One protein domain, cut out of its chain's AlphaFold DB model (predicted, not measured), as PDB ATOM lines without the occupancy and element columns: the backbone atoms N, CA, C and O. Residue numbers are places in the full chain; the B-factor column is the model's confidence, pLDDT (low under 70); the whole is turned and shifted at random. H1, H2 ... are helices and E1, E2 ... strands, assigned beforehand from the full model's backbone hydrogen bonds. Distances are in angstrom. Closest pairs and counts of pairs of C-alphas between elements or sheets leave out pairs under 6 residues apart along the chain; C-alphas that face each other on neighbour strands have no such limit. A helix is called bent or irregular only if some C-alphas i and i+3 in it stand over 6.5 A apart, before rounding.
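Overview. This is residues 72 to 138 and 191 to 238 of the 306 residues of an uncharacterized protein of Leishmania guyanensis (UniProt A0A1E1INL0). A strongly twisted sheet of four parallel strands forms the middle of the domain, with the long helix H4 over one face and H2 and H3 over the other. H1 is beyond the sheet, making a corner with H2 and touching H3, while the short helices H5 and H6 are near opposite ends of H4. The printed part has 115 residues, with six named helices and four named strands in the order E1 H1 H2 E2 H3 E3 H4 H5 E4 H6; the sheet runs E3 E2 E1 E4. The class is mixed, helices and strands, and the whole is compact, with a radius of gyration of the C-alphas of 14.0 A and spans of 41 by 34 by 26 A.

Arrangement. E1, residues 75 to 81, is an inner strand. H1, residues 95 to 101, and H2, residues 103 to 114, touch only at the corner, about perpendicular at 83 degrees; their closest C-alphas, Tyr 99 and Phe 105, are 5.6 A apart. E2, residues 119 to 125, is parallel to E1, with N 78 and O 120 2.8 A apart; E1, H1, H2 and E2 form a strand-helix-strand unit, two parallel neighbour strands with helices between, its crossover right-handed. H2 is over E2 and E1 at a height over the sheet of 10.2 A. H3, residues 130 to 136, touches H1, the closest C-alphas being Val 95 and Val 131, 6.3 A apart. E3, residues 193 to 199, is parallel to E2, with N 196 and O 121 2.8 A apart, and H3 is over E3 on the same face as H2. H4, residues 206 to 219, is on the opposite face at a height over the sheet of 8.2 A, along the strands at 10 degrees to E1 on the local plane. H5, residues 221 to 224, only grazes the sheet. E4, residues 226 to 232, is parallel to E1, with N 79 and O 230 2.8 A apart; E3, H4, H5 and E4 form a split strand-helix-strand unit, with E2 and E1 between its strands, also right-handed. H6, residues 235 to 238, only just touches H4, with 3 pairs of C-alphas within 8 A, the closest Ala 207 and Asp 237 at 6.0 A. Every O i to N i+4 pair is within hydrogen-bond range in H1 and H4, 5 of 8 in H2 and 1 of 3 in H3, where 3 of 4 O i to N i+3 pairs are; H5 and H6 are too short for such a pair.

Along the chain. E1 begins at C-alpha 75 (-4.143, -20.287, -59.048) and is 19.6 A long; E2 is 19.1 A, E3 19.4 A and E4 16.8 A. H4, 20.1 A long, begins at C-alpha 206 (-11.268, -6.566, -41.780), and H6 ends at C-alpha 238 (-13.079, -1.090, -50.756). H2 and H3 are irregular, but only just: C-alphas 106 and 109 are 6.9 A apart, and C-alphas 131 and 134 are 6.7 A apart.

Size, cuts and confidence. The two C-alphas farthest apart, Thr 93 and His 222, are 41.2 A apart. Residues 139 to 190 are not printed, and C-alphas 138 and 191 are 16.4 A apart across the cut. The link E1 to H1, residues 82 to 94, is long. The mean pLDDT of the printed part is 80.6, and residues 72, 137, 138 and 191 are under 70.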
ATOM      1  N   PRO A  72      -0.726 -28.070 -63.139       69.06
ATOM      2  CA  PRO A  72       0.280 -27.166 -63.682       69.06
ATOM      3  C   PRO A  72      -0.219 -25.717 -63.766       69.06
ATOM      4  O   PRO A  72       0.606 -24.807 -63.881       69.06
ATOM      5  N   ARG A  73      -1.538 -25.483 -63.712       75.12
ATOM      6  CA  ARG A  73      -2.133 -24.149 -63.812       75.12
ATOM      7  C   ARG A  73      -1.807 -23.304 -62.587       75.12
ATOM      8  O   ARG A  73      -1.656 -23.778 -61.460       75.12
ATOM      9  N   ARG A  74      -1.718 -22.004 -62.835       79.81
ATOM     10  CA  ARG A  74      -1.592 -20.974 -61.805       79.81
ATOM     11  C   ARG A  74      -2.941 -20.756 -61.142       79.81
ATOM     12  O   ARG A  74      -3.972 -20.963 -61.774       79.81
ATOM     13  N   ARG A  75      -2.932 -20.387 -59.865       83.88
ATOM     14  CA  ARG A  75      -4.143 -20.287 -59.048       83.88
ATOM     15  C   ARG A  75      -4.554 -18.840 -58.849       83.88
ATOM     16  O   ARG A  75      -3.703 -17.955 -58.729       83.88
ATOM     17  N   LEU A  76      -5.857 -18.649 -58.721       86.38
ATOM     18  CA  LEU A  76      -6.451 -17.412 -58.238       86.38
ATOM     19  C   LEU A  76      -6.843 -17.600 -56.770       86.38
ATOM     20  O   LEU A  76      -7.452 -18.608 -56.418       86.38
ATOM     21  N   ALA A  77      -6.512 -16.647 -55.909       88.19
ATOM     22  CA  ALA A  77      -7.109 -16.560 -54.584       88.19
ATOM     23  C   ALA A  77      -8.235 -15.524 -54.600       88.19
ATOM     24  O   ALA A  77      -8.065 -14.427 -55.120       88.19
ATOM     25  N   VAL A  78      -9.386 -15.868 -54.034       90.00
ATOM     26  CA  VAL A  78     -10.544 -14.987 -53.892       90.00
ATOM     27  C   VAL A  78     -10.796 -14.811 -52.404       90.00
ATOM     28  O   VAL A  78     -11.187 -15.755 -51.719       90.00
ATOM     29  N   LEU A  79     -10.526 -13.614 -51.898       89.75
ATOM     30  CA  LEU A  79     -10.689 -13.251 -50.496       89.75
ATOM     31  C   LEU A  79     -12.035 -12.545 -50.349       89.75
ATOM     32  O   LEU A  79     -12.310 -11.579 -51.054       89.75
ATOM     33  N   VAL A  80     -12.892 -13.054 -49.475       88.69
ATOM     34  CA  VAL A  80     -14.282 -12.620 -49.343       88.69
ATOM     35  C   VAL A  80     -14.510 -12.059 -47.952       88.69
ATOM     36  O   VAL A  80     -14.274 -12.741 -46.952       88.69
ATOM     37  N   ASP A  81     -15.031 -10.840 -47.896       87.12
ATOM     38  CA  ASP A  81     -15.605 -10.264 -46.688       87.12
ATOM     39  C   ASP A  81     -16.891 -11.017 -46.303       87.12
ATOM     40  O   ASP A  81     -17.948 -10.881 -46.924       87.12
ATOM     41  N   GLY A  82     -16.787 -11.831 -45.256       85.25
ATOM     42  CA  GLY A  82     -17.894 -12.599 -44.700       85.25
ATOM     43  C   GLY A  82     -18.746 -11.841 -43.679       85.25
ATOM     44  O   GLY A  82     -19.675 -12.428 -43.126       85.25
ATOM     45  N   SER A  83     -18.447 -10.571 -43.398       81.69
ATOM     46  CA  SER A  83     -19.316  -9.699 -42.597       81.69
ATOM     47  C   SER A  83     -20.468  -9.107 -43.416       81.69
ATOM     48  O   SER A  83     -21.474  -8.680 -42.847       81.69
ATOM     49  N   ASN A  84     -20.357  -9.136 -44.747       81.00
ATOM     50  CA  ASN A  84     -21.372  -8.628 -45.656       81.00
ATOM     51  C   ASN A  84     -22.651  -9.496 -45.611       81.00
ATOM     52  O   ASN A  84     -22.620 -10.654 -46.043       81.00
ATOM     53  N   PRO A  85     -23.800  -8.948 -45.173       80.06
ATOM     54  CA  PRO A  85     -25.039  -9.711 -45.019       80.06
ATOM     55  C   PRO A  85     -25.654 -10.168 -46.350       80.06
ATOM     56  O   PRO A  85     -26.463 -11.094 -46.350       80.06
ATOM     57  N   ASN A  86     -25.271  -9.563 -47.480       80.19
ATOM     58  CA  ASN A  86     -25.701  -9.998 -48.814       80.19
ATOM     59  C   ASN A  86     -24.915 -11.234 -49.284       80.19
ATOM     60  O   ASN A  86     -25.450 -12.099 -49.979       80.19
ATOM     61  N   LEU A  87     -23.640 -11.334 -48.891       80.75
ATOM     62  CA  LEU A  87     -22.800 -12.498 -49.178       80.75
ATOM     63  C   LEU A  87     -23.077 -13.626 -48.184       80.75
ATOM     64  O   LEU A  87     -23.251 -14.770 -48.598       80.75
ATOM     65  N   ILE A  88     -23.167 -13.305 -46.893       83.31
ATOM     66  CA  ILE A  88     -23.397 -14.258 -45.805       83.31
ATOM     67  C   ILE A  88     -24.620 -13.822 -44.987       83.31
ATOM     68  O   ILE A  88     -24.488 -13.195 -43.934       83.31
ATOM     69  N   PRO A  89     -25.841 -14.149 -45.448       81.50
ATOM     70  CA  PRO A  89     -27.062 -13.869 -44.702       81.50
ATOM     71  C   PRO A  89     -27.090 -14.570 -43.337       81.50
ATOM     72  O   PRO A  89     -27.020 -15.798 -43.237       81.50
ATOM     73  N   GLY A  90     -27.272 -13.779 -42.275       77.06
ATOM     74  CA  GLY A  90     -27.406 -14.269 -40.897       77.06
ATOM     75  C   GLY A  90     -28.780 -14.861 -40.554       77.06
ATOM     76  O   GLY A  90     -28.904 -15.575 -39.567       77.06
ATOM     77  N   GLY A  91     -29.806 -14.586 -41.366       80.06
ATOM     78  CA  GLY A  91     -31.185 -15.038 -41.136       80.06
ATOM     79  C   GLY A  91     -31.526 -16.420 -41.701       80.06
ATOM     80  O   GLY A  91     -32.673 -16.846 -41.595       80.06
ATOM     81  N   CYS A  92     -30.571 -17.115 -42.326       81.75
ATOM     82  CA  CYS A  92     -30.820 -18.437 -42.895       81.75
ATOM     83  C   CYS A  92     -30.906 -19.500 -41.795       81.75
ATOM     84  O   CYS A  92     -29.994 -19.631 -40.978       81.75
ATOM     85  N   THR A  93     -31.969 -20.302 -41.815       81.81
ATOM     86  CA  THR A  93     -32.154 -21.428 -40.881       81.81
ATOM     87  C   THR A  93     -31.878 -22.782 -41.527       81.81
ATOM     88  O   THR A  93     -31.709 -23.777 -40.826       81.81
ATOM     89  N   THR A  94     -31.808 -22.831 -42.860       82.50
ATOM     90  CA  THR A  94     -31.571 -24.053 -43.638       82.50
ATOM     91  C   THR A  94     -30.498 -23.836 -44.699       82.50
ATOM     92  O   THR A  94     -30.303 -22.724 -45.191       82.50
ATOM     93  N   VAL A  95     -29.813 -24.915 -45.073       81.44
ATOM     94  CA  VAL A  95     -28.773 -24.902 -46.113       81.44
ATOM     95  C   VAL A  95     -29.354 -24.521 -47.484       81.44
ATOM     96  O   VAL A  95     -28.743 -23.755 -48.222       81.44
ATOM     97  N   ASP A  96     -30.575 -24.959 -47.800       81.62
ATOM     98  CA  ASP A  96     -31.249 -24.598 -49.055       81.62
ATOM     99  C   ASP A  96     -31.508 -23.093 -49.175       81.62
ATOM    100  O   ASP A  96     -31.378 -22.514 -50.256       81.62
ATOM    101  N   GLN A  97     -31.855 -22.435 -48.063       80.69
ATOM    102  CA  GLN A  97     -31.982 -20.979 -48.037       80.69
ATOM    103  C   GLN A  97     -30.637 -20.311 -48.299       80.69
ATOM    104  O   GLN A  97     -30.593 -19.367 -49.086       80.69
ATOM    105  N   VAL A  98     -29.549 -20.819 -47.712       82.56
ATOM    106  CA  VAL A  98     -28.197 -20.301 -47.967       82.56
ATOM    107  C   VAL A  98     -27.874 -20.356 -49.460       82.56
ATOM    108  O   VAL A  98     -27.536 -19.323 -50.032       82.56
ATOM    109  N   TYR A  99     -28.063 -21.503 -50.118       82.44
ATOM    110  CA  TYR A  99     -27.776 -21.642 -51.553       82.44
ATOM    111  C   TYR A  99     -28.580 -20.694 -52.445       82.44
ATOM    112  O   TYR A  99     -28.075 -20.256 -53.475       82.44
ATOM    113  N   ARG A 100     -29.831 -20.386 -52.080       83.38
ATOM    114  CA  ARG A 100     -30.713 -19.535 -52.895       83.38
ATOM    115  C   ARG A 100     -30.556 -18.043 -52.626       83.38
ATOM    116  O   ARG A 100     -30.837 -17.245 -53.512       83.38
ATOM    117  N   THR A 101     -30.188 -17.666 -51.405       82.19
ATOM    118  CA  THR A 101     -30.211 -16.261 -50.958       82.19
ATOM    119  C   THR A 101     -28.828 -15.638 -50.851       82.19
ATOM    120  O   THR A 101     -28.710 -14.418 -50.912       82.19
ATOM    121  N   SER A 102     -27.778 -16.447 -50.720       84.38
ATOM    122  CA  SER A 102     -26.413 -15.948 -50.641       84.38
ATOM    123  C   SER A 102     -25.857 -15.593 -52.016       84.38
ATOM    124  O   SER A 102     -25.728 -16.463 -52.881       84.38
ATOM    125  N   ALA A 103     -25.375 -14.357 -52.156       84.75
ATOM    126  CA  ALA A 103     -24.598 -13.937 -53.320       84.75
ATOM    127  C   ALA A 103     -23.270 -14.712 -53.485       84.75
ATOM    128  O   ALA A 103     -22.737 -14.781 -54.594       84.75
ATOM    129  N   LEU A 104     -22.748 -15.350 -52.426       84.62
ATOM    130  CA  LEU A 104     -21.584 -16.237 -52.523       84.62
ATOM    131  C   LEU A 104     -21.881 -17.425 -53.451       84.62
ATOM    132  O   LEU A 104     -21.062 -17.756 -54.303       84.62
ATOM    133  N   PHE A 105     -23.048 -18.055 -53.298       83.00
ATOM    134  CA  PHE A 105     -23.424 -19.250 -54.059       83.00
ATOM    135  C   PHE A 105     -24.124 -18.936 -55.377       83.00
ATOM    136  O   PHE A 105     -23.941 -19.675 -56.343       83.00
ATOM    137  N   THR A 106     -24.912 -17.863 -55.434       82.69
ATOM    138  CA  THR A 106     -25.665 -17.507 -56.644       82.69
ATOM    139  C   THR A 106     -24.846 -16.703 -57.650       82.69
ATOM    140  O   THR A 106     -25.120 -16.798 -58.844       82.69
ATOM    141  N   THR A 107     -23.823 -15.968 -57.198       83.38
ATOM    142  CA  THR A 107     -23.055 -15.048 -58.052       83.38
ATOM    143  C   THR A 107     -21.557 -15.341 -58.032       83.38
ATOM    144  O   THR A 107     -20.979 -15.637 -59.078       83.38
ATOM    145  N   VAL A 108     -20.914 -15.289 -56.859       83.56
ATOM    146  CA  VAL A 108     -19.443 -15.356 -56.756       83.56
ATOM    147  C   VAL A 108     -18.920 -16.716 -57.206       83.56
ATOM    148  O   VAL A 108     -18.059 -16.785 -58.078       83.56
ATOM    149  N   LEU A 109     -19.440 -17.807 -56.645       82.56
ATOM    150  CA  LEU A 109     -18.947 -19.150 -56.937       82.56
ATOM    151  C   LEU A 109     -19.148 -19.550 -58.416       82.56
ATOM    152  O   LEU A 109     -18.182 -20.028 -59.014       82.56
ATOM    153  N   PRO A 110     -20.316 -19.308 -59.055       81.31
ATOM    154  CA  PRO A 110     -20.473 -19.512 -60.494       81.31
ATOM    155  C   PRO A 110     -19.491 -18.695 -61.342       81.31
ATOM    156  O   PRO A 110     -18.901 -19.245 -62.269       81.31
ATOM    157  N   ALA A 111     -19.271 -17.416 -61.017       82.06
ATOM    158  CA  ALA A 111     -18.330 -16.566 -61.750       82.06
ATOM    159  C   ALA A 111     -16.881 -17.064 -61.614       82.06
ATOM    160  O   ALA A 111     -16.141 -17.135 -62.591       82.06
ATOM    161  N   VAL A 112     -16.492 -17.479 -60.410       82.38
ATOM    162  CA  VAL A 112     -15.162 -18.024 -60.112       82.38
ATOM    163  C   VAL A 112     -14.878 -19.309 -60.896       82.38
ATOM    164  O   VAL A 112     -13.771 -19.495 -61.401       82.38
ATOM    165  N   LEU A 113     -15.874 -20.182 -61.043       78.25
ATOM    166  CA  LEU A 113     -15.736 -21.421 -61.814       78.25
ATOM    167  C   LEU A 113     -15.517 -21.167 -63.313       78.25
ATOM    168  O   LEU A 113     -14.855 -21.966 -63.974       78.25
ATOM    169  N   GLN A 114     -16.013 -20.046 -63.845       79.88
ATOM    170  CA  GLN A 114     -15.821 -19.668 -65.251       79.88
ATOM    171  C   GLN A 114     -14.393 -19.205 -65.565       79.88
ATOM    172  O   GLN A 114     -14.007 -19.200 -66.731       79.88
ATOM    173  N   VAL A 115     -13.588 -18.857 -64.553       77.94
ATOM    174  CA  VAL A 115     -12.203 -18.388 -64.748       77.94
ATOM    175  C   VAL A 115     -11.310 -19.492 -65.341       77.94
ATOM    176  O   VAL A 115     -10.307 -19.200 -65.987       77.94
ATOM    177  N   GLY A 116     -11.663 -20.771 -65.156       77.38
ATOM    178  CA  GLY A 116     -10.946 -21.898 -65.769       77.38
ATOM    179  C   GLY A 116      -9.590 -22.232 -65.129       77.38
ATOM    180  O   GLY A 116      -8.849 -23.075 -65.647       77.38
ATOM    181  N   VAL A 117      -9.274 -21.616 -63.986       81.69
ATOM    182  CA  VAL A 117      -8.090 -21.901 -63.159       81.69
ATOM    183  C   VAL A 117      -8.507 -22.436 -61.786       81.69
ATOM    184  O   VAL A 117      -9.630 -22.172 -61.353       81.69
ATOM    185  N   PRO A 118      -7.642 -23.170 -61.064       83.25
ATOM    186  CA  PRO A 118      -7.956 -23.591 -59.705       83.25
ATOM    187  C   PRO A 118      -8.049 -22.377 -58.782       83.25
ATOM    188  O   PRO A 118      -7.191 -21.486 -58.826       83.25
ATOM    189  N   VAL A 119      -9.065 -22.359 -57.919       84.19
ATOM    190  CA  VAL A 119      -9.340 -21.203 -57.059       84.19
ATOM    191  C   VAL A 119      -9.276 -21.562 -55.583       84.19
ATOM    192  O   VAL A 119      -9.824 -22.568 -55.139       84.19
ATOM    193  N   LEU A 120      -8.593 -20.714 -54.818       84.62
ATOM    194  CA  LEU A 120      -8.625 -20.694 -53.362       84.62
ATOM    195  C   LEU A 120      -9.609 -19.610 -52.910       84.62
ATOM    196  O   LEU A 120      -9.296 -18.430 -52.986       84.62
ATOM    197  N   LEU A 121     -10.788 -19.998 -52.444       86.06
ATOM    198  CA  LEU A 121     -11.811 -19.094 -51.924       86.06
ATOM    199  C   LEU A 121     -11.680 -19.022 -50.393       86.06
ATOM    200  O   LEU A 121     -11.888 -20.023 -49.711       86.06
ATOM    201  N   ARG A 122     -11.338 -17.856 -49.841       87.00
ATOM    202  CA  ARG A 122     -11.215 -17.630 -48.391       87.00
ATOM    203  C   ARG A 122     -12.268 -16.657 -47.906       87.00
ATOM    204  O   ARG A 122     -12.335 -15.533 -48.383       87.00
ATOM    205  N   VAL A 123     -13.052 -17.079 -46.926       87.06
ATOM    206  CA  VAL A 123     -14.090 -16.258 -46.302       87.06
ATOM    207  C   VAL A 123     -13.596 -15.753 -44.954       87.06
ATOM    208  O   VAL A 123     -13.282 -16.558 -44.077       87.06
ATOM    209  N   PHE A 124     -13.570 -14.435 -44.773       87.25
ATOM    210  CA  PHE A 124     -13.123 -13.772 -43.553       87.25
ATOM    211  C   PHE A 124     -14.326 -13.300 -42.748       87.25
ATOM    212  O   PHE A 124     -15.022 -12.368 -43.142       87.25
ATOM    213  N   ALA A 125     -14.579 -13.932 -41.606       84.38
ATOM    214  CA  ALA A 125     -15.681 -13.552 -40.731       84.38
ATOM    215  C   ALA A 125     -15.275 -13.689 -39.265       84.38
ATOM    216  O   ALA A 125     -14.505 -14.569 -38.880       84.38
ATOM    217  N   HIS A 126     -15.787 -12.801 -38.413       79.00
ATOM    218  CA  HIS A 126     -15.532 -12.929 -36.979       79.00
ATOM    219  C   HIS A 126     -16.183 -14.198 -36.415       79.00
ATOM    220  O   HIS A 126     -15.617 -14.913 -35.579       79.00
ATOM    221  N   GLN A 127     -17.404 -14.441 -36.879       79.44
ATOM    222  CA  GLN A 127     -18.201 -15.607 -36.578       79.44
ATOM    223  C   GLN A 127     -19.139 -15.842 -37.756       79.44
ATOM    224  O   GLN A 127     -19.817 -14.915 -38.196       79.44
ATOM    225  N   LEU A 128     -19.171 -17.073 -38.248       78.56
ATOM    226  CA  LEU A 128     -20.156 -17.487 -39.235       78.56
ATOM    227  C   LEU A 128     -21.457 -17.893 -38.541       78.56
ATOM    228  O   LEU A 128     -21.411 -18.434 -37.431       78.56
ATOM    229  N   PRO A 129     -22.617 -17.697 -39.184       82.38
ATOM    230  CA  PRO A 129     -23.843 -18.319 -38.712       82.38
ATOM    231  C   PRO A 129     -23.706 -19.849 -38.774       82.38
ATOM    232  O   PRO A 129     -23.151 -20.383 -39.729       82.38
ATOM    233  N   ALA A 130     -24.234 -20.571 -37.782       81.12
ATOM    234  CA  ALA A 130     -24.003 -22.014 -37.621       81.12
ATOM    235  C   ALA A 130     -24.367 -22.857 -38.861       81.12
ATOM    236  O   ALA A 130     -23.710 -23.851 -39.151       81.12
ATOM    237  N   VAL A 131     -25.372 -22.433 -39.637       83.38
ATOM    238  CA  VAL A 131     -25.795 -23.106 -40.880       83.38
ATOM    239  C   VAL A 131     -24.706 -23.113 -41.969       83.38
ATOM    240  O   VAL A 131     -24.749 -23.936 -42.880       83.38
ATOM    241  N   TRP A 132     -23.713 -22.225 -41.864       80.81
ATOM    242  CA  TRP A 132     -22.593 -22.105 -42.796       80.81
ATOM    243  C   TRP A 132     -21.411 -23.001 -42.450       80.81
ATOM    244  O   TRP A 132     -20.628 -23.342 -43.335       80.81
ATOM    245  N   GLU A 133     -21.260 -23.396 -41.185       75.12
ATOM    246  CA  GLU A 133     -20.117 -24.206 -40.755       75.12
ATOM    247  C   GLU A 133     -20.011 -25.535 -41.528       75.12
ATOM    248  O   GLU A 133     -18.914 -25.828 -42.001       75.12
ATOM    249  N   PRO A 134     -21.100 -26.298 -41.778       72.31
ATOM    250  CA  PRO A 134     -21.032 -27.528 -42.573       72.31
ATOM    251  C   PRO A 134     -20.670 -27.300 -44.046       72.31
ATOM    252  O   PRO A 134     -20.135 -28.199 -44.689       72.31
ATOM    253  N   LEU A 135     -20.964 -26.115 -44.589       71.44
ATOM    254  CA  LEU A 135     -20.682 -25.766 -45.987       71.44
ATOM    255  C   LEU A 135     -19.211 -25.384 -46.200       71.44
ATOM    256  O   LEU A 135     -18.684 -25.523 -47.302       71.44
ATOM    257  N   LEU A 136     -18.559 -24.888 -45.144       70.00
ATOM    258  CA  LEU A 136     -17.204 -24.331 -45.173       70.00
ATOM    259  C   LEU A 136     -16.170 -25.254 -44.511       70.00
ATOM    260  O   LEU A 136     -14.984 -25.209 -44.836       70.00
ATOM    261  N   ALA A 137     -16.604 -26.134 -43.608       57.81
ATOM    262  CA  ALA A 137     -15.812 -27.249 -43.116       57.81
ATOM    263  C   ALA A 137     -15.852 -28.371 -44.161       57.81
ATOM    264  O   ALA A 137     -16.710 -29.246 -44.106       57.81
ATOM    265  N   GLY A 138     -14.940 -28.330 -45.136       50.38
ATOM    266  CA  GLY A 138     -14.828 -29.354 -46.180       50.38
ATOM    267  C   GLY A 138     -15.038 -30.774 -45.633       50.38
ATOM    268  O   GLY A 138     -14.351 -31.197 -44.697       50.38
ATOM    269  N   PRO A 191     -12.575 -27.301 -62.881       57.19
ATOM    270  CA  PRO A 191     -11.916 -26.305 -62.052       57.19
ATOM    271  C   PRO A 191     -12.254 -26.569 -60.583       57.19
ATOM    272  O   PRO A 191     -13.414 -26.567 -60.171       57.19
ATOM    273  N   GLN A 192     -11.219 -26.847 -59.794       70.38
ATOM    274  CA  GLN A 192     -11.370 -27.159 -58.383       70.38
ATOM    275  C   GLN A 192     -11.395 -25.857 -57.577       70.38
ATOM    276  O   GLN A 192     -10.483 -25.032 -57.676       70.38
ATOM    277  N   VAL A 193     -12.434 -25.689 -56.757       72.50
ATOM    278  CA  VAL A 193     -12.528 -24.592 -55.789       72.50
ATOM    279  C   VAL A 193     -12.258 -25.150 -54.400       72.50
ATOM    280  O   VAL A 193     -13.007 -25.984 -53.889       72.50
ATOM    281  N   GLN A 194     -11.178 -24.679 -53.787       77.38
ATOM    282  CA  GLN A 194     -10.860 -24.925 -52.387       77.38
ATOM    283  C   GLN A 194     -11.460 -23.793 -51.555       77.38
ATOM    284  O   GLN A 194     -11.021 -22.655 -51.679       77.38
ATOM    285  N   LEU A 195     -12.445 -24.102 -50.712       77.12
ATOM    286  CA  LEU A 195     -13.100 -23.131 -49.838       77.12
ATOM    287  C   LEU A 195     -12.582 -23.244 -48.402       77.12
ATOM    288  O   LEU A 195     -12.573 -24.330 -47.823       77.12
ATOM    289  N   GLU A 196     -12.154 -22.121 -47.831       78.81
ATOM    290  CA  GLU A 196     -11.645 -22.016 -46.465       78.81
ATOM    291  C   GLU A 196     -12.349 -20.892 -45.695       78.81
ATOM    292  O   GLU A 196     -12.659 -19.833 -46.238       78.81
ATOM    293  N   HIS A 197     -12.560 -21.112 -44.397       79.12
ATOM    294  CA  HIS A 197     -13.034 -20.087 -43.471       79.12
ATOM    295  C   HIS A 197     -11.900 -19.613 -42.559       79.12
ATOM    296  O   HIS A 197     -11.296 -20.411 -41.828       79.12
ATOM    297  N   PHE A 198     -11.679 -18.301 -42.560       77.06
ATOM    298  CA  PHE A 198     -10.703 -17.608 -41.736       77.06
ATOM    299  C   PHE A 198     -11.403 -16.796 -40.643       77.06
ATOM    300  O   PHE A 198     -12.229 -15.921 -40.922       77.06
ATOM    301  N   ARG A 199     -11.060 -17.077 -39.378       80.38
ATOM    302  CA  ARG A 199     -11.585 -16.292 -38.256       80.38
ATOM    303  C   ARG A 199     -10.842 -14.984 -38.172       80.38
ATOM    304  O   ARG A 199      -9.637 -14.994 -37.929       80.38
ATOM    305  N   VAL A 200     -11.582 -13.893 -38.223       81.81
ATOM    306  CA  VAL A 200     -11.004 -12.578 -37.975       81.81
ATOM    307  C   VAL A 200     -11.229 -12.100 -36.551       81.81
ATOM    308  O   VAL A 200     -12.242 -12.382 -35.893       81.81
ATOM    309  N   GLU A 201     -10.255 -11.357 -36.054       81.69
ATOM    310  CA  GLU A 201     -10.347 -10.691 -34.765       81.69
ATOM    311  C   GLU A 201     -11.185  -9.420 -34.898       81.69
ATOM    312  O   GLU A 201     -11.002  -8.642 -35.826       81.69
ATOM    313  N   ARG A 202     -12.116  -9.197 -33.961       77.88
ATOM    314  CA  ARG A 202     -13.053  -8.055 -33.996       77.88
ATOM    315  C   ARG A 202     -12.377  -6.692 -33.852       77.88
ATOM    316  O   ARG A 202     -12.989  -5.687 -34.184       77.88
ATOM    317  N   PHE A 203     -11.178  -6.655 -33.278       80.75
ATOM    318  CA  PHE A 203     -10.481  -5.413 -32.955       80.75
ATOM    319  C   PHE A 203      -9.524  -4.951 -34.060       80.75
ATOM    320  O   PHE A 203      -9.047  -3.823 -33.997       80.75
ATOM    321  N   ILE A 204      -9.253  -5.794 -35.062       81.38
ATOM    322  CA  ILE A 204      -8.452  -5.425 -36.231       81.38
ATOM    323  C   ILE A 204      -9.424  -5.195 -37.396       81.38
ATOM    324  O   ILE A 204     -10.266  -6.062 -37.646       81.38
ATOM    325  N   PRO A 205      -9.341  -4.070 -38.127       83.44
ATOM    326  CA  PRO A 205     -10.158  -3.853 -39.318       83.44
ATOM    327  C   PRO A 205     -10.064  -5.022 -40.303       83.44
ATOM    328  O   PRO A 205      -8.989  -5.585 -40.523       83.44
ATOM    329  N   LEU A 206     -11.195  -5.397 -40.904       81.81
ATOM    330  CA  LEU A 206     -11.268  -6.566 -41.780       81.81
ATOM    331  C   LEU A 206     -10.367  -6.420 -43.009       81.81
ATOM    332  O   LEU A 206      -9.627  -7.346 -43.338       81.81
ATOM    333  N   ALA A 207     -10.360  -5.229 -43.613       82.06
ATOM    334  CA  ALA A 207      -9.489  -4.907 -44.738       82.06
ATOM    335  C   ALA A 207      -8.005  -5.144 -44.408       82.06
ATOM    336  O   ALA A 207      -7.295  -5.709 -45.232       82.06
ATOM    337  N   MET A 208      -7.548  -4.810 -43.193       83.31
ATOM    338  CA  MET A 208      -6.160  -5.055 -42.770       83.31
ATOM    339  C   MET A 208      -5.836  -6.548 -42.636       83.31
ATOM    340  O   MET A 208      -4.733  -6.975 -42.951       83.31
ATOM    341  N   GLN A 209      -6.784  -7.360 -42.167       86.75
ATOM    342  CA  GLN A 209      -6.565  -8.804 -42.022       86.75
ATOM    343  C   GLN A 209      -6.527  -9.509 -43.381       86.75
ATOM    344  O   GLN A 209      -5.712 -10.403 -43.595       86.75
ATOM    345  N   ILE A 210      -7.387  -9.086 -44.309       84.38
ATOM    346  CA  ILE A 210      -7.419  -9.603 -45.681       84.38
ATOM    347  C   ILE A 210      -6.162  -9.194 -46.447       84.38
ATOM    348  O   ILE A 210      -5.583  -9.998 -47.172       84.38
ATOM    349  N   GLU A 211      -5.712  -7.963 -46.239       82.38
ATOM    350  CA  GLU A 211      -4.455  -7.455 -46.773       82.38
ATOM    351  C   GLU A 211      -3.250  -8.268 -46.288       82.38
ATOM    352  O   GLU A 211      -2.433  -8.711 -47.100       82.38
ATOM    353  N   ALA A 212      -3.179  -8.543 -44.984       84.50
ATOM    354  CA  ALA A 212      -2.114  -9.356 -44.414       84.50
ATOM    355  C   ALA A 212      -2.101 -10.774 -45.013       84.50
ATOM    356  O   ALA A 212      -1.030 -11.300 -45.326       84.50
ATOM    357  N   ASP A 213      -3.275 -11.374 -45.240       85.38
ATOM    358  CA  ASP A 213      -3.378 -12.677 -45.903       85.38
ATOM    359  C   ASP A 213      -2.977 -12.616 -47.385       85.38
ATOM    360  O   ASP A 213      -2.282 -13.509 -47.869       85.38
ATOM    361  N   ALA A 214      -3.338 -11.550 -48.103       83.69
ATOM    362  CA  ALA A 214      -2.913 -11.339 -49.487       83.69
ATOM    363  C   ALA A 214      -1.383 -11.217 -49.600       83.69
ATOM    364  O   ALA A 214      -0.779 -11.846 -50.475       83.69
ATOM    365  N   ARG A 215      -0.743 -10.471 -48.686       80.62
ATOM    366  CA  ARG A 215       0.724 -10.379 -48.598       80.62
ATOM    367  C   ARG A 215       1.340 -11.748 -48.325       80.62
ATOM    368  O   ARG A 215       2.260 -12.160 -49.026       80.62
ATOM    369  N   HIS A 216       0.788 -12.486 -47.369       81.12
ATOM    370  CA  HIS A 216       1.246 -13.835 -47.061       81.12
ATOM    371  C   HIS A 216       1.121 -14.771 -48.282       81.12
ATOM    372  O   HIS A 216       2.061 -15.485 -48.632       81.12
ATOM    373  N   LEU A 217       0.002 -14.729 -49.013       83.00
ATOM    374  CA  LEU A 217      -0.163 -15.491 -50.255       83.00
ATOM    375  C   LEU A 217       0.894 -15.134 -51.308       83.00
ATOM    376  O   LEU A 217       1.418 -16.042 -51.960       83.00
ATOM    377  N   TYR A 218       1.228 -13.848 -51.441       81.31
ATOM    378  CA  TYR A 218       2.257 -13.356 -52.358       81.31
ATOM    379  C   TYR A 218       3.672 -13.828 -51.994       81.31
ATOM    380  O   TYR A 218       4.423 -14.261 -52.877       81.31
ATOM    381  N   GLU A 219       4.040 -13.770 -50.714       80.31
ATOM    382  CA  GLU A 219       5.349 -14.220 -50.212       80.31
ATOM    383  C   GLU A 219       5.557 -15.716 -50.485       80.31
ATOM    384  O   GLU A 219       6.615 -16.148 -50.958       80.31
ATOM    385  N   PHE A 220       4.501 -16.508 -50.298       79.31
ATOM    386  CA  PHE A 220       4.521 -17.953 -50.510       79.31
ATOM    387  C   PHE A 220       4.070 -18.386 -51.913       79.31
ATOM    388  O   PHE A 220       3.845 -19.579 -52.132       79.31
ATOM    389  N   ARG A 221       3.998 -17.471 -52.895       80.31
ATOM    390  CA  ARG A 221       3.543 -17.781 -54.269       80.31
ATOM    391  C   ARG A 221       4.315 -18.912 -54.945       80.31
ATOM    392  O   ARG A 221       3.759 -19.704 -55.702       80.31
ATOM    393  N   HIS A 222       5.604 -19.019 -54.629       77.50
ATOM    394  CA  HIS A 222       6.486 -20.074 -55.121       77.50
ATOM    395  C   HIS A 222       6.081 -21.467 -54.607       77.50
ATOM    396  O   HIS A 222       6.293 -22.458 -55.301       77.50
ATOM    397  N   ALA A 223       5.474 -21.539 -53.419       77.94
ATOM    398  CA  ALA A 223       5.024 -22.773 -52.788       77.94
ATOM    399  C   ALA A 223       3.545 -23.077 -53.074       77.94
ATOM    400  O   ALA A 223       3.179 -24.237 -53.236       77.94
ATOM    401  N   ASN A 224       2.687 -22.052 -53.140       76.00
ATOM    402  CA  ASN A 224       1.235 -22.220 -53.264       76.00
ATOM    403  C   ASN A 224       0.700 -22.064 -54.707       76.00
ATOM    404  O   ASN A 224      -0.473 -22.367 -54.934       76.00
ATOM    405  N   LYS A 225       1.541 -21.628 -55.664       79.69
ATOM    406  CA  LYS A 225       1.220 -21.344 -57.082       79.69
ATOM    407  C   LYS A 225       0.114 -20.291 -57.304       79.69
ATOM    408  O   LYS A 225      -0.466 -20.250 -58.391       79.69
ATOM    409  N   VAL A 226      -0.187 -19.451 -56.315       84.44
ATOM    410  CA  VAL A 226      -1.140 -18.337 -56.433       84.44
ATOM    411  C   VAL A 226      -0.456 -17.164 -57.130       84.44
ATOM    412  O   VAL A 226       0.524 -16.628 -56.621       84.44
ATOM    413  N   GLU A 227      -0.963 -16.774 -58.298       82.69
ATOM    414  CA  GLU A 227      -0.420 -15.645 -59.076       82.69
ATOM    415  C   GLU A 227      -1.280 -14.385 -59.005       82.69
ATOM    416  O   GLU A 227      -0.805 -13.306 -59.349       82.69
ATOM    417  N   GLY A 228      -2.520 -14.502 -58.533       82.38
ATOM    418  CA  GLY A 228      -3.418 -13.368 -58.386       82.38
ATOM    419  C   GLY A 228      -4.294 -13.490 -57.152       82.38
ATOM    420  O   GLY A 228      -4.643 -14.594 -56.722       82.38
ATOM    421  N   VAL A 229      -4.671 -12.334 -56.614       85.69
ATOM    422  CA  VAL A 229      -5.642 -12.195 -55.531       85.69
ATOM    423  C   VAL A 229      -6.776 -11.292 -56.009       85.69
ATOM    424  O   VAL A 229      -6.537 -10.211 -56.540       85.69
ATOM    425  N   CYS A 230      -8.010 -11.736 -55.808       87.62
ATOM    426  CA  CYS A 230      -9.226 -10.968 -56.016       87.62
ATOM    427  C   CYS A 230      -9.883 -10.722 -54.657       87.62
ATOM    428  O   CYS A 230     -10.067 -11.664 -53.886       87.62
ATOM    429  N   TYR A 231     -10.230  -9.470 -54.364       86.38
ATOM    430  CA  TYR A 231     -10.900  -9.101 -53.124       86.38
ATOM    431  C   TYR A 231     -12.372  -8.764 -53.385       86.38
ATOM    432  O   TYR A 231     -12.681  -7.888 -54.191       86.38
ATOM    433  N   VAL A 232     -13.277  -9.458 -52.692       86.81
ATOM    434  CA  VAL A 232     -14.730  -9.254 -52.750       86.81
ATOM    435  C   VAL A 232     -15.179  -8.625 -51.434       86.81
ATOM    436  O   VAL A 232     -15.148  -9.283 -50.392       86.81
ATOM    437  N   CYS A 233     -15.582  -7.353 -51.470       80.94
ATOM    438  CA  CYS A 233     -15.850  -6.554 -50.272       80.94
ATOM    439  C   CYS A 233     -16.956  -5.513 -50.438       80.94
ATOM    440  O   CYS A 233     -17.438  -5.270 -51.545       80.94
ATOM    441  N   HIS A 234     -17.363  -4.913 -49.317       76.06
ATOM    442  CA  HIS A 234     -18.274  -3.772 -49.287       76.06
ATOM    443  C   HIS A 234     -17.598  -2.481 -49.788       76.06
ATOM    444  O   HIS A 234     -16.382  -2.342 -49.714       76.06
ATOM    445  N   GLU A 235     -18.373  -1.492 -50.244       74.75
ATOM    446  CA  GLU A 235     -17.856  -0.218 -50.779       74.75
ATOM    447  C   GLU A 235     -16.975   0.554 -49.773       74.75
ATOM    448  O   GLU A 235     -15.932   1.105 -50.123       74.75
ATOM    449  N   VAL A 236     -17.363   0.543 -48.496       73.06
ATOM    450  CA  VAL A 236     -16.591   1.165 -47.405       73.06
ATOM    451  C   VAL A 236     -15.248   0.456 -47.202       73.06
ATOM    452  O   VAL A 236     -14.207   1.108 -47.106       73.06
ATOM    453  N   ASP A 237     -15.249  -0.879 -47.192       74.06
ATOM    454  CA  ASP A 237     -14.026  -1.675 -47.070       74.06
ATOM    455  C   ASP A 237     -13.162  -1.587 -48.326       74.06
ATOM    456  O   ASP A 237     -11.939  -1.628 -48.222       74.06
ATOM    457  N   ARG A 238     -13.773  -1.388 -49.500       76.44
ATOM    458  CA  ARG A 238     -13.079  -1.090 -50.756       76.44
ATOM    459  C   ARG A 238     -12.303   0.214 -50.640       76.44
ATOM    460  O   ARG A 238     -11.136   0.230 -51.009       76.44
TER     461      ARG A 238